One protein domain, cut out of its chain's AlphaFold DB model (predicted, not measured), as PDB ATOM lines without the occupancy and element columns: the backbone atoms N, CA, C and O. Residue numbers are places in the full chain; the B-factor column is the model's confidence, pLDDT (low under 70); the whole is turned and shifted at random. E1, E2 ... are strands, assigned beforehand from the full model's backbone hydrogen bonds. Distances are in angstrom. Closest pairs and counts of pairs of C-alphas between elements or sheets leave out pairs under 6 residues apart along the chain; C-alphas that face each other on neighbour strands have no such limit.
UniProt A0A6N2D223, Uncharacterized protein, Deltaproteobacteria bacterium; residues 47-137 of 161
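This is residues 47 to 137 of the 161 residues of an uncharacterized protein of Deltaproteobacteria bacterium (UniProt A0A6N2D223). One antiparallel sheet of seven strands is rolled up like a small barrel that is only partly closed: the long strand E4 is the fold, and the leaf E1 E2 E3 faces the leaf E5 E6 E7. The edge strands E1 and E7 come near each other at Gly 51 and Leu 127, while the link after E1 and the long loop between E5 and E6 lie at opposite ends of the longest axis. The printed part has 91 residues, with no named helix and seven named strands that follow each other along the chain in the same order as across the sheet, E1 E2 E3 E4 E5 E6 E7. The class is all strand, with 54 of the 91 printed residues in named strands. The whole is compact, with a radius of gyration of the C-alphas of 13.3 A and spans of 38 by 31 by 25 A.

E1 covers residues 50 to 56, 21.0 A from first to last C-alpha, and begins with C-alpha 50 at (155.129, 168.369, 123.080). E2, residues 62 to 68, measures 19.6 A, and E3, residues 71 to 76, measures 17.0 A. E4, residues 79 to 92, is the longest strand by residues; it measures 32.3 A and bends by 79 degrees at residue 89, where C-alpha 89 is at (151.284, 163.461, 140.041). E5, residues 95 to 102, measures 21.8 A, and E6, residues 116 to 123, measures 22.2 A. E7, residues 126 to 129, measures 9.9 A and ends with C-alpha 129 at (163.440, 162.068, 129.892).

The seven strands form a meander, each strand the antiparallel neighbour of the one before. E1 and E2 form a hairpin at 173 degrees between their directions, with N 53 and O 65 2.9 A apart. E2 and E3 form a hairpin at 168 degrees, with N 66 and O 73 at 2.8 A. E3 and E4 form a hairpin at 137 degrees, with N 72 and O 84 at 2.8 A. E4 and E5 form a hairpin at 135 degrees; N 85 and O 101 are 2.8 A apart, and N 97 and O 90 are also 2.8 A apart. E5 and E6 form a hairpin at 139 degrees, with N 98 and O 118 at 2.8 A. E6 and E7 form a hairpin at 142 degrees, with N 121 and O 128 at 2.8 A. Each of these N and O pairs is within hydrogen-bond range. The sheet is a folded sheet, bent back on itself into two leaves: E1 E2 E3 face E5 E6 E7, with 36 pairs of C-alphas within 11 A and E4 as the hinge. From edge to edge it is curled by 181 degrees, and it is strongly twisted. The edge strands E1 and E7 have 8 pairs of C-alphas within 8 A, the closest being those of Gly 51 and Leu 127 at 5.5 A. Among the pairs that stay apart are E1 and E4, E2 and E6, and E4 and E7. After E7, residues 135 to 136 make a short antiparallel pairing with residues 116 to 117 of E6.

The two C-alphas farthest apart are those of Pro 58 and Pro 107, at 39.2 A. The printed part has no cut from residue 47 to residue 137. The link from E5 to E6, residues 103 to 115, is long, and the other links between strands are tight. The mean pLDDT of the printed part is 78.5, and 24 residues are under 70: residues 47 to 48, 105 to 114, 124 to 127 and 130 to 137.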
ATOM      1  N   ASP A  47     148.824 170.298 128.629       60.41
ATOM      2  CA  ASP A  47     148.324 170.091 127.258       60.41
ATOM      3  C   ASP A  47     149.203 170.710 126.151       60.41
ATOM      4  O   ASP A  47     149.040 170.404 124.971       60.41
ATOM      5  N   ALA A  48     150.131 171.597 126.510       63.72
ATOM      6  CA  ALA A  48     151.096 172.192 125.594       63.72
ATOM      7  C   ALA A  48     152.444 171.447 125.577       63.72
ATOM      8  O   ALA A  48     153.332 171.827 124.814       63.72
ATOM      9  N   LEU A  49     152.614 170.396 126.390       73.50
ATOM     10  CA  LEU A  49     153.855 169.630 126.446       73.50
ATOM     11  C   LEU A  49     153.952 168.702 125.233       73.50
ATOM     12  O   LEU A  49     153.348 167.627 125.177       73.50
ATOM     13  N   ARG A  50     154.740 169.144 124.254       83.75
ATOM     14  CA  ARG A  50     155.129 168.369 123.080       83.75
ATOM     15  C   ARG A  50     156.638 168.328 122.989       83.75
ATOM     16  O   ARG A  50     157.301 169.324 123.253       83.75
ATOM     17  N   GLY A  51     157.172 167.181 122.609       83.56
ATOM     18  CA  GLY A  51     158.610 166.997 122.511       83.56
ATOM     19  C   GLY A  51     158.965 165.745 121.736       83.56
ATOM     20  O   GLY A  51     158.158 164.820 121.603       83.56
ATOM     21  N   HIS A  52     160.186 165.728 121.228       86.94
ATOM     22  CA  HIS A  52     160.787 164.547 120.642       86.94
ATOM     23  C   HIS A  52     162.204 164.417 121.186       86.94
ATOM     24  O   HIS A  52     162.906 165.408 121.353       86.94
ATOM     25  N   TRP A  53     162.610 163.193 121.482       85.44
ATOM     26  CA  TRP A  53     163.970 162.878 121.883       85.44
ATOM     27  C   TRP A  53     164.422 161.628 121.147       85.44
ATOM     28  O   TRP A  53     163.644 160.687 120.984       85.44
ATOM     29  N   THR A  54     165.679 161.619 120.721       84.12
ATOM     30  CA  THR A  54     166.309 160.485 120.043       84.12
ATOM     31  C   THR A  54     167.730 160.294 120.554       84.12
ATOM     32  O   THR A  54     168.463 161.269 120.717       84.12
ATOM     33  N   SER A  55     168.146 159.047 120.758       83.38
ATOM     34  CA  SER A  55     169.515 158.674 121.125       83.38
ATOM     35  C   SER A  55     169.915 157.372 120.450       83.38
ATOM     36  O   SER A  55     169.090 156.484 120.284       83.38
ATOM     37  N   LEU A  56     171.197 157.228 120.123       83.50
ATOM     38  CA  LEU A  56     171.770 155.972 119.635       83.50
ATOM     39  C   LEU A  56     172.438 155.224 120.789       83.50
ATOM     40  O   LEU A  56     173.138 155.835 121.601       83.50
ATOM     41  N   ASP A  57     172.229 153.913 120.869       85.69
ATOM     42  CA  ASP A  57     172.984 153.052 121.777       85.69
ATOM     43  C   ASP A  57     174.387 152.716 121.200       85.69
ATOM     44  O   ASP A  57     174.695 153.045 120.050       85.69
ATOM     45  N   PRO A  58     175.280 152.056 121.964       87.69
ATOM     46  CA  PRO A  58     176.606 151.669 121.472       87.69
ATOM     47  C   PRO A  58     176.610 150.668 120.304       87.69
ATOM     48  O   PRO A  58     177.650 150.487 119.672       87.69
ATOM     49  N   LEU A  59     175.490 149.988 120.044       92.81
ATOM     50  CA  LEU A  59     175.315 149.056 118.930       92.81
ATOM     51  C   LEU A  59     174.789 149.761 117.668       92.81
ATOM     52  O   LEU A  59     174.744 149.138 116.607       92.81
ATOM     53  N   GLY A  60     174.450 151.048 117.766       90.50
ATOM     54  CA  GLY A  60     173.886 151.848 116.683       90.50
ATOM     55  C   GLY A  60     172.366 151.736 116.555       90.50
ATOM     56  O   GLY A  60     171.840 152.133 115.521       90.50
ATOM     57  N   ILE A  61     171.677 151.205 117.571       90.06
ATOM     58  CA  ILE A  61     170.214 151.114 117.624       90.06
ATOM     59  C   ILE A  61     169.653 152.476 118.038       90.06
ATOM     60  O   ILE A  61     170.090 153.062 119.035       90.06
ATOM     61  N   GLU A  62     168.680 152.987 117.285       90.56
ATOM     62  CA  GLU A  62     168.025 154.259 117.597       90.56
ATOM     63  C   GLU A  62     166.918 154.055 118.630       90.56
ATOM     64  O   GLU A  62     165.991 153.279 118.420       90.56
ATOM     65  N   HIS A  63     166.972 154.798 119.729       86.75
ATOM     66  CA  HIS A  63     165.912 154.905 120.720       86.75
ATOM     67  C   HIS A  63     165.240 156.268 120.603       86.75
ATOM     68  O   HIS A  63     165.911 157.296 120.659       86.75
ATOM     69  N   GLY A  64     163.915 156.279 120.483       89.25
ATOM     70  CA  GLY A  64     163.115 157.494 120.379       89.25
ATOM     71  C   GLY A  64     162.046 157.595 121.464       89.25
ATOM     72  O   GLY A  64     161.498 156.587 121.913       89.25
ATOM     73  N   LEU A  65     161.710 158.820 121.853       88.81
ATOM     74  CA  LEU A  65     160.564 159.155 122.693       88.81
ATOM     75  C   LEU A  65     159.819 160.330 122.060       88.81
ATOM     76  O   LEU A  65     160.391 161.399 121.861       88.81
ATOM     77  N   HIS A  66     158.537 160.145 121.760       91.25
ATOM     78  CA  HIS A  66     157.634 161.227 121.377       91.25
ATOM     79  C   HIS A  66     156.682 161.521 122.529       91.25
ATOM     80  O   HIS A  66     155.986 160.623 123.010       91.25
ATOM     81  N   ILE A  67     156.608 162.789 122.918       88.31
ATOM     82  CA  ILE A  67     155.675 163.290 123.921       88.31
ATOM     83  C   ILE A  67     154.606 164.112 123.207       88.31
ATOM     84  O   ILE A  67     154.909 165.104 122.548       88.31
ATOM     85  N   ASP A  68     153.357 163.685 123.348       88.56
ATOM     86  CA  ASP A  68     152.164 164.446 122.982       88.56
ATOM     87  C   ASP A  68     151.188 164.320 124.147       88.56
ATOM     88  O   ASP A  68     150.388 163.385 124.209       88.56
ATOM     89  N   TRP A  69     151.375 165.177 125.153       84.62
ATOM     90  CA  TRP A  69     150.768 165.002 126.467       84.62
ATOM     91  C   TRP A  69     149.240 164.828 126.394       84.62
ATOM     92  O   TRP A  69     148.578 165.574 125.670       84.62
ATOM     93  N   PRO A  70     148.650 163.868 127.139       88.81
ATOM     94  CA  PRO A  70     149.247 162.985 128.158       88.81
ATOM     95  C   PRO A  70     149.900 161.695 127.630       88.81
ATOM     96  O   PRO A  70     150.114 160.755 128.394       88.81
ATOM     97  N   ARG A  71     150.178 161.586 126.329       90.44
ATOM     98  CA  ARG A  71     150.637 160.346 125.691       90.44
ATOM     99  C   ARG A  71     152.147 160.350 125.443       90.44
ATOM    100  O   ARG A  71     152.698 161.305 124.893       90.44
ATOM    101  N   LEU A  72     152.812 159.262 125.817       90.81
ATOM    102  CA  LEU A  72     154.237 159.014 125.598       90.81
ATOM    103  C   LEU A  72     154.399 157.786 124.698       90.81
ATOM    104  O   LEU A  72     153.906 156.705 125.011       90.81
ATOM    105  N   ARG A  73     155.112 157.941 123.581       92.62
ATOM    106  CA  ARG A  73     155.355 156.872 122.603       92.62
ATOM    107  C   ARG A  73     156.844 156.600 122.463       92.62
ATOM    108  O   ARG A  73     157.611 157.514 122.177       92.62
ATOM    109  N   TRP A  74     157.230 155.344 122.632       91.06
ATOM    110  CA  TRP A  74     158.613 154.883 122.627       91.06
ATOM    111  C   TRP A  74     158.924 154.135 121.341       91.06
ATOM    112  O   TRP A  74     158.174 153.239 120.943       91.06
ATOM    113  N   PHE A  75     160.056 154.461 120.733       91.56
ATOM    114  CA  PHE A  75     160.491 153.899 119.464       91.56
ATOM    115  C   PHE A  75     161.852 153.219 119.600       91.56
ATOM    116  O   PHE A  75     162.708 153.685 120.352       91.56
ATOM    117  N   VAL A  76     162.035 152.123 118.865       90.88
ATOM    118  CA  VAL A  76     163.331 151.471 118.633       90.88
ATOM    119  C   VAL A  76     163.479 151.269 117.130       90.88
ATOM    120  O   VAL A  76     162.588 150.682 116.519       90.88
ATOM    121  N   ASP A  77     164.545 151.792 116.525       93.19
ATOM    122  CA  ASP A  77     164.763 151.808 115.069       93.19
ATOM    123  C   ASP A  77     163.510 152.271 114.297       93.19
ATOM    124  O   ASP A  77     163.025 151.615 113.371       93.19
ATOM    125  N   HIS A  78     162.930 153.393 114.742       91.88
ATOM    126  CA  HIS A  78     161.682 153.988 114.238       91.88
ATOM    127  C   HIS A  78     160.408 153.129 114.385       91.88
ATOM    128  O   HIS A  78     159.331 153.540 113.942       91.88
ATOM    129  N   GLN A  79     160.476 151.960 115.023       95.69
ATOM    130  CA  GLN A  79     159.311 151.121 115.300       95.69
ATOM    131  C   GLN A  79     158.738 151.438 116.675       95.69
ATOM    132  O   GLN A  79     159.467 151.471 117.664       95.69
ATOM    133  N   LEU A  80     157.422 151.649 116.753       94.25
ATOM    134  CA  LEU A  80     156.729 151.852 118.023       94.25
ATOM    135  C   LEU A  80     156.785 150.559 118.845       94.25
ATOM    136  O   LEU A  80     156.190 149.554 118.463       94.25
ATOM    137  N   VAL A  81     157.463 150.600 119.989       92.75
ATOM    138  CA  VAL A  81     157.587 149.448 120.897       92.75
ATOM    139  C   VAL A  81     156.726 149.583 122.143       92.75
ATOM    140  O   VAL A  81     156.428 148.588 122.803       92.75
ATOM    141  N   ARG A  82     156.339 150.811 122.502       89.69
ATOM    142  CA  ARG A  82     155.506 151.064 123.675       89.69
ATOM    143  C   ARG A  82     154.727 152.363 123.530       89.69
ATOM    144  O   ARG A  82     155.274 153.371 123.094       89.69
ATOM    145  N   ASP A  83     153.472 152.334 123.949       92.75
ATOM    146  CA  ASP A  83     152.585 153.491 124.017       92.75
ATOM    147  C   ASP A  83     152.020 153.570 125.437       92.75
ATOM    148  O   ASP A  83     151.519 152.577 125.971       92.75
ATOM    149  N   GLU A  84     152.182 154.717 126.084       91.12
ATOM    150  CA  GLU A  84     151.844 154.947 127.484       91.12
ATOM    151  C   GLU A  84     150.976 156.210 127.602       91.12
ATOM    152  O   GLU A  84     151.218 157.219 126.939       91.12
ATOM    153  N   ARG A  85     149.971 156.175 128.480       90.25
ATOM    154  CA  ARG A  85     149.242 157.364 128.935       90.25
ATOM    155  C   ARG A  85     149.717 157.709 130.338       90.25
ATOM    156  O   ARG A  85     149.767 156.830 131.194       90.25
ATOM    157  N   CYS A  86     150.055 158.971 130.561       88.06
ATOM    158  CA  CYS A  86     150.677 159.428 131.790       88.06
ATOM    159  C   CYS A  86     149.902 160.577 132.433       88.06
ATOM    160  O   CYS A  86     149.405 161.462 131.744       88.06
ATOM    161  N   ASP A  87     149.870 160.597 133.760       88.31
ATOM    162  CA  ASP A  87     149.333 161.701 134.551       88.31
ATOM    163  C   ASP A  87     150.448 162.320 135.401       88.31
ATOM    164  O   ASP A  87     151.244 161.607 136.023       88.31
ATOM    165  N   ILE A  88     150.516 163.657 135.442       86.94
ATOM    166  CA  ILE A  88     151.427 164.370 136.348       86.94
ATOM    167  C   ILE A  88     150.871 164.216 137.755       86.94
ATOM    168  O   ILE A  88     149.763 164.664 138.045       86.94
ATOM    169  N   HIS A  89     151.656 163.608 138.636       85.44
ATOM    170  CA  HIS A  89     151.284 163.461 140.041       85.44
ATOM    171  C   HIS A  89     152.152 164.320 140.964       85.44
ATOM    172  O   HIS A  89     151.756 164.579 142.098       85.44
ATOM    173  N   GLU A  90     153.307 164.796 140.488       86.00
ATOM    174  CA  GLU A  90     154.167 165.709 141.236       86.00
ATOM    175  C   GLU A  90     154.992 166.615 140.300       86.00
ATOM    176  O   GLU A  90     155.422 166.210 139.223       86.00
ATOM    177  N   HIS A  91     155.230 167.860 140.723       83.00
ATOM    178  CA  HIS A  91     156.074 168.832 140.027       83.00
ATOM    179  C   HIS A  91     157.067 169.453 141.016       83.00
ATOM    180  O   HIS A  91     156.663 170.026 142.030       83.00
ATOM    181  N   ARG A  92     158.372 169.329 140.742       79.19
ATOM    182  CA  ARG A  92     159.450 169.874 141.584       79.19
ATOM    183  C   ARG A  92     160.538 170.510 140.720       79.19
ATOM    184  O   ARG A  92     161.243 169.809 139.999       79.19
ATOM    185  N   ALA A  93     160.744 171.818 140.878       82.50
ATOM    186  CA  ALA A  93     161.694 172.600 140.079       82.50
ATOM    187  C   ALA A  93     161.415 172.459 138.566       82.50
ATOM    188  O   ALA A  93     160.281 172.677 138.162       82.50
ATOM    189  N   ALA A  94     162.415 172.109 137.752       78.25
ATOM    190  CA  ALA A  94     162.260 171.854 136.314       78.25
ATOM    191  C   ALA A  94     161.792 170.419 135.991       78.25
ATOM    192  O   ALA A  94     161.727 170.047 134.822       78.25
ATOM    193  N   ASN A  95     161.480 169.613 137.017       79.81
ATOM    194  CA  ASN A  95     161.172 168.194 136.874       79.81
ATOM    195  C   ASN A  95     159.679 167.911 137.094       79.81
ATOM    196  O   ASN A  95     159.090 168.283 138.115       79.81
ATOM    197  N   LEU A  96     159.093 167.173 136.161       83.38
ATOM    198  CA  LEU A  96     157.747 166.618 136.186       83.38
ATOM    199  C   LEU A  96     157.820 165.131 136.515       83.38
ATOM    200  O   LEU A  96     158.468 164.376 135.799       83.38
ATOM    201  N   TRP A  97     157.122 164.701 137.557       85.44
ATOM    202  CA  TRP A  97     156.987 163.297 137.921       85.44
ATOM    203  C   TRP A  97     155.617 162.796 137.486       85.44
ATOM    204  O   TRP A  97     154.566 163.330 137.863       85.44
ATOM    205  N   VAL A  98     155.626 161.749 136.674       87.12
ATOM    206  CA  VAL A  98     154.451 161.228 135.989       87.12
ATOM    207  C   VAL A  98     154.245 159.761 136.329       87.12
ATOM    208  O   VAL A  98     155.207 159.012 136.499       87.12
ATOM    209  N   ARG A  99     152.984 159.349 136.438       88.12
ATOM    210  CA  ARG A  99     152.598 157.938 136.517       88.12
ATOM    211  C   ARG A  99     152.031 157.531 135.181       88.12
ATOM    212  O   ARG A  99     151.085 158.154 134.715       88.12
ATOM    213  N   CYS A 100     152.617 156.506 134.587       87.25
ATOM    214  CA  CYS A 100     152.255 156.024 133.268       87.25
ATOM    215  C   CYS A 100     151.626 154.634 133.351       87.25
ATOM    216  O   CYS A 100     152.086 153.779 134.112       87.25
ATOM    217  N   VAL A 101     150.611 154.409 132.524       87.75
ATOM    218  CA  VAL A 101     150.001 153.103 132.251       87.75
ATOM    219  C   VAL A 101     150.097 152.812 130.752       87.75
ATOM    220  O   VAL A 101     150.146 153.760 129.963       87.75
ATOM    221  N   PRO A 102     150.116 151.539 130.316       86.88
ATOM    222  CA  PRO A 102     150.003 151.217 128.897       86.88
ATOM    223  C   PRO A 102     148.764 151.882 128.291       86.88
ATOM    224  O   PRO A 102     147.675 151.809 128.862       86.88
ATOM    225  N   ALA A 103     148.924 152.533 127.143       83.06
ATOM    226  CA  ALA A 103     147.805 153.085 126.396       83.06
ATOM    227  C   ALA A 103     147.062 151.926 125.711       83.06
ATOM    228  O   ALA A 103     147.403 151.541 124.594       83.06
ATOM    229  N   SER A 104     146.088 151.318 126.394       74.31
ATOM    230  CA  SER A 104     145.106 150.452 125.738       74.31
ATOM    231  C   SER A 104     143.979 151.299 125.146       74.31
ATOM    232  O   SER A 104     143.623 152.351 125.679       74.31
ATOM    233  N   ASP A 105     143.401 150.828 124.041       62.91
ATOM    234  CA  ASP A 105     142.203 151.430 123.439       62.91
ATOM    235  C   ASP A 105     140.916 151.109 124.238       62.91
ATOM    236  O   ASP A 105     139.831 151.582 123.896       62.91
ATOM    237  N   GLU A 106     141.019 150.313 125.310       56.12
ATOM    238  CA  GLU A 106     139.908 149.968 126.203       56.12
ATOM    239  C   GLU A 106     139.700 151.004 127.328       56.12
ATOM    240  O   GLU A 106     140.639 151.682 127.752       56.12
ATOM    241  N   PRO A 107     138.455 151.166 127.815       48.66
ATOM    242  CA  PRO A 107     138.093 152.257 128.705       48.66
ATOM    243  C   PRO A 107     138.711 152.093 130.097       48.66
ATOM    244  O   PRO A 107     138.373 151.160 130.813       48.66
ATOM    245  N   ALA A 108     139.530 153.090 130.451       51.09
ATOM    246  CA  ALA A 108     140.196 153.361 131.728       51.09
ATOM    247  C   ALA A 108     141.046 152.208 132.306       51.09
ATOM    248  O   ALA A 108     140.580 151.077 132.428       51.09
ATOM    249  N   PRO A 109     142.298 152.482 132.714       50.97
ATOM    250  CA  PRO A 109     143.104 151.475 133.392       50.97
ATOM    251  C   PRO A 109     142.343 150.990 134.630       50.97
ATOM    252  O   PRO A 109     141.816 151.810 135.386       50.97
ATOM    253  N   SER A 110     142.280 149.674 134.855       57.22
ATOM    254  CA  SER A 110     141.939 149.216 136.199       57.22
ATOM    255  C   SER A 110     143.001 149.766 137.155       57.22
ATOM    256  O   SER A 110     144.170 149.898 136.776       57.22
ATOM    257  N   ASP A 111     142.615 150.080 138.392       59.81
ATOM    258  CA  ASP A 111     143.548 150.564 139.421       59.81
ATOM    259  C   ASP A 111     144.730 149.594 139.671       59.81
ATOM    260  O   ASP A 111     145.731 149.979 140.278       59.81
ATOM    261  N   ASP A 112     144.633 148.359 139.161       60.50
ATOM    262  CA  ASP A 112     145.638 147.296 139.233       60.50
ATOM    263  C   ASP A 112     146.613 147.248 138.041       60.50
ATOM    264  O   ASP A 112     147.539 146.430 138.039       60.50
ATOM    265  N   ALA A 113     146.443 148.087 137.012       63.94
ATOM    266  CA  ALA A 113     147.396 148.143 135.907       63.94
ATOM    267  C   ALA A 113     148.795 148.527 136.435       63.94
ATOM    268  O   ALA A 113     148.908 149.422 137.276       63.94
ATOM    269  N   PRO A 114     149.882 147.884 135.965       65.62
ATOM    270  CA  PRO A 114     151.225 148.197 136.435       65.62
ATOM    271  C   PRO A 114     151.558 149.663 136.129       65.62
ATOM    272  O   PRO A 114     151.648 150.055 134.966       65.62
ATOM    273  N   GLN A 115     151.742 150.459 137.182       74.44
ATOM    274  CA  GLN A 115     152.087 151.874 137.076       74.44
ATOM    275  C   GLN A 115     153.605 152.032 137.079       74.44
ATOM    276  O   GLN A 115     154.306 151.474 137.929       74.44
ATOM    277  N   ILE A 116     154.114 152.806 136.128       79.50
ATOM    278  CA  ILE A 116     155.531 153.160 136.058       79.50
ATOM    279  C   ILE A 116     155.648 154.635 136.408       79.50
ATOM    280  O   ILE A 116     155.026 155.481 135.767       79.50
ATOM    281  N   GLU A 117     156.442 154.940 137.429       83.56
ATOM    282  CA  GLU A 117     156.799 156.317 137.741       83.56
ATOM    283  C   GLU A 117     157.996 156.734 136.886       83.56
ATOM    284  O   GLU A 117     159.016 156.038 136.841       83.56
ATOM    285  N   ARG A 118     157.863 157.860 136.190       81.00
ATOM    286  CA  ARG A 118     158.933 158.464 135.394       81.00
ATOM    287  C   ARG A 118     159.063 159.921 135.779       81.00
ATOM    288  O   ARG A 118     158.078 160.572 136.107       81.00
ATOM    289  N   GLY A 119     160.270 160.445 135.682       83.69
ATOM    290  CA  GLY A 119     160.492 161.879 135.747       83.69
ATOM    291  C   GLY A 119     160.978 162.391 134.405       83.69
ATOM    292  O   GLY A 119     161.720 161.735 133.671       83.69
ATOM    293  N   LEU A 120     160.505 163.576 134.090       81.94
ATOM    294  CA  LEU A 120     160.753 164.303 132.870       81.94
ATOM    295  C   LEU A 120     161.305 165.661 133.302       81.94
ATOM    296  O   LEU A 120     160.829 166.221 134.283       81.94
ATOM    297  N   THR A 121     162.310 166.184 132.621       78.31
ATOM    298  CA  THR A 121     162.814 167.544 132.834       78.31
ATOM    299  C   THR A 121     162.428 168.411 131.652       78.31
ATOM    300  O   THR A 121     162.248 167.902 130.550       78.31
ATOM    301  N   ILE A 122     162.276 169.711 131.870       73.12
ATOM    302  CA  ILE A 122     162.076 170.679 130.791       73.12
ATOM    303  C   ILE A 122     163.397 171.419 130.576       73.12
ATOM    304  O   ILE A 122     163.835 172.168 131.449       73.12
ATOM    305  N   GLU A 123     164.019 171.218 129.420       72.88
ATOM    306  CA  GLU A 123     165.268 171.859 129.000       72.88
ATOM    307  C   GLU A 123     164.997 172.658 127.721       72.88
ATOM    308  O   GLU A 123     164.477 172.119 126.753       72.88
ATOM    309  N   ASP A 124     165.259 173.969 127.736       69.69
ATOM    310  CA  ASP A 124     165.033 174.873 126.590       69.69
ATOM    311  C   ASP A 124     163.609 174.837 125.987       69.69
ATOM    312  O   ASP A 124     163.386 175.162 124.822       69.69
ATOM    313  N   GLY A 125     162.612 174.491 126.810       64.38
ATOM    314  CA  GLY A 125     161.216 174.354 126.383       64.38
ATOM    315  C   GLY A 125     160.888 172.999 125.750       64.38
ATOM    316  O   GLY A 125     159.736 172.774 125.383       64.38
ATOM    317  N   GLU A 126     161.858 172.090 125.677       67.81
ATOM    318  CA  GLU A 126     161.680 170.699 125.282       67.81
ATOM    319  C   GLU A 126     161.640 169.795 126.514       67.81
ATOM    320  O   GLU A 126     162.318 170.017 127.517       67.81
ATOM    321  N   LEU A 127     160.803 168.764 126.460       65.19
ATOM    322  CA  LEU A 127     160.633 167.840 127.568       65.19
ATOM    323  C   LEU A 127     161.532 166.619 127.348       65.19
ATOM    324  O   LEU A 127     161.328 165.838 126.420       65.19
ATOM    325  N   VAL A 128     162.540 166.477 128.201       71.50
ATOM    326  CA  VAL A 128     163.579 165.448 128.136       71.50
ATOM    327  C   VAL A 128     163.318 164.406 129.217       71.50
ATOM    328  O   VAL A 128     162.956 164.726 130.350       71.50
ATOM    329  N   LEU A 129     163.494 163.126 128.891       71.00
ATOM    330  CA  LEU A 129     163.440 162.068 129.892       71.00
ATOM    331  C   LEU A 129     164.648 162.214 130.820       71.00
ATOM    332  O   LEU A 129     165.790 162.083 130.379       71.00
ATOM    333  N   LEU A 130     164.406 162.454 132.109       67.12
ATOM    334  CA  LEU A 130     165.493 162.361 133.074       67.12
ATOM    335  C   LEU A 130     166.033 160.928 133.044       67.12
ATOM    336  O   LEU A 130     165.233 159.995 132.942       67.12
ATOM    337  N   PRO A 131     167.351 160.716 133.184       59.69
ATOM    338  CA  PRO A 131     167.904 159.388 133.409       59.69
ATOM    339  C   PRO A 131     167.382 158.865 134.754       59.69
ATOM    340  O   PRO A 131     168.014 159.023 135.795       59.69
ATOM    341  N   LEU A 132     166.174 158.303 134.756       52.62
ATOM    342  CA  LEU A 132     165.493 157.841 135.949       52.62
ATOM    343  C   LEU A 132     165.442 156.331 135.962       52.62
ATOM    344  O   LEU A 132     164.940 155.676 135.053       52.62
ATOM    345  N   VAL A 133     165.983 155.819 137.062       49.09
ATOM    346  CA  VAL A 133     165.790 154.473 137.578       49.09
ATOM    347  C   VAL A 133     164.296 154.165 137.489       49.09
ATOM    348  O   VAL A 133     163.509 154.754 138.229       49.09
ATOM    349  N   GLU A 134     163.893 153.289 136.560       50.69
ATOM    350  CA  GLU A 134     162.515 152.800 136.482       50.69
ATOM    351  C   GLU A 134     162.164 152.163 137.832       50.69
ATOM    352  O   GLU A 134     162.517 151.015 138.114       50.69
ATOM    353  N   THR A 135     161.502 152.919 138.707       51.81
ATOM    354  CA  THR A 135     161.140 152.428 140.034       51.81
ATOM    355  C   THR A 135     159.802 151.728 139.875       51.81
ATOM    356  O   THR A 135     158.738 152.341 139.922       51.81
ATOM    357  N   ARG A 136     159.850 150.427 139.571       56.31
ATOM    358  CA  ARG A 136     158.645 149.601 139.466       56.31
ATOM    359  C   ARG A 136     158.016 149.473 140.851       56.31
ATOM    360  O   ARG A 136     158.524 148.738 141.694       56.31
ATOM    361  N   TRP A 137     156.891 150.141 141.072       50.72
ATOM    362  CA  TRP A 137     156.054 149.897 142.242       50.72
ATOM    363  C   TRP A 137     155.196 148.657 141.982       50.72
ATOM    364  O   TRP A 137     154.053 148.748 141.543       50.72
TER     365      TRP A 137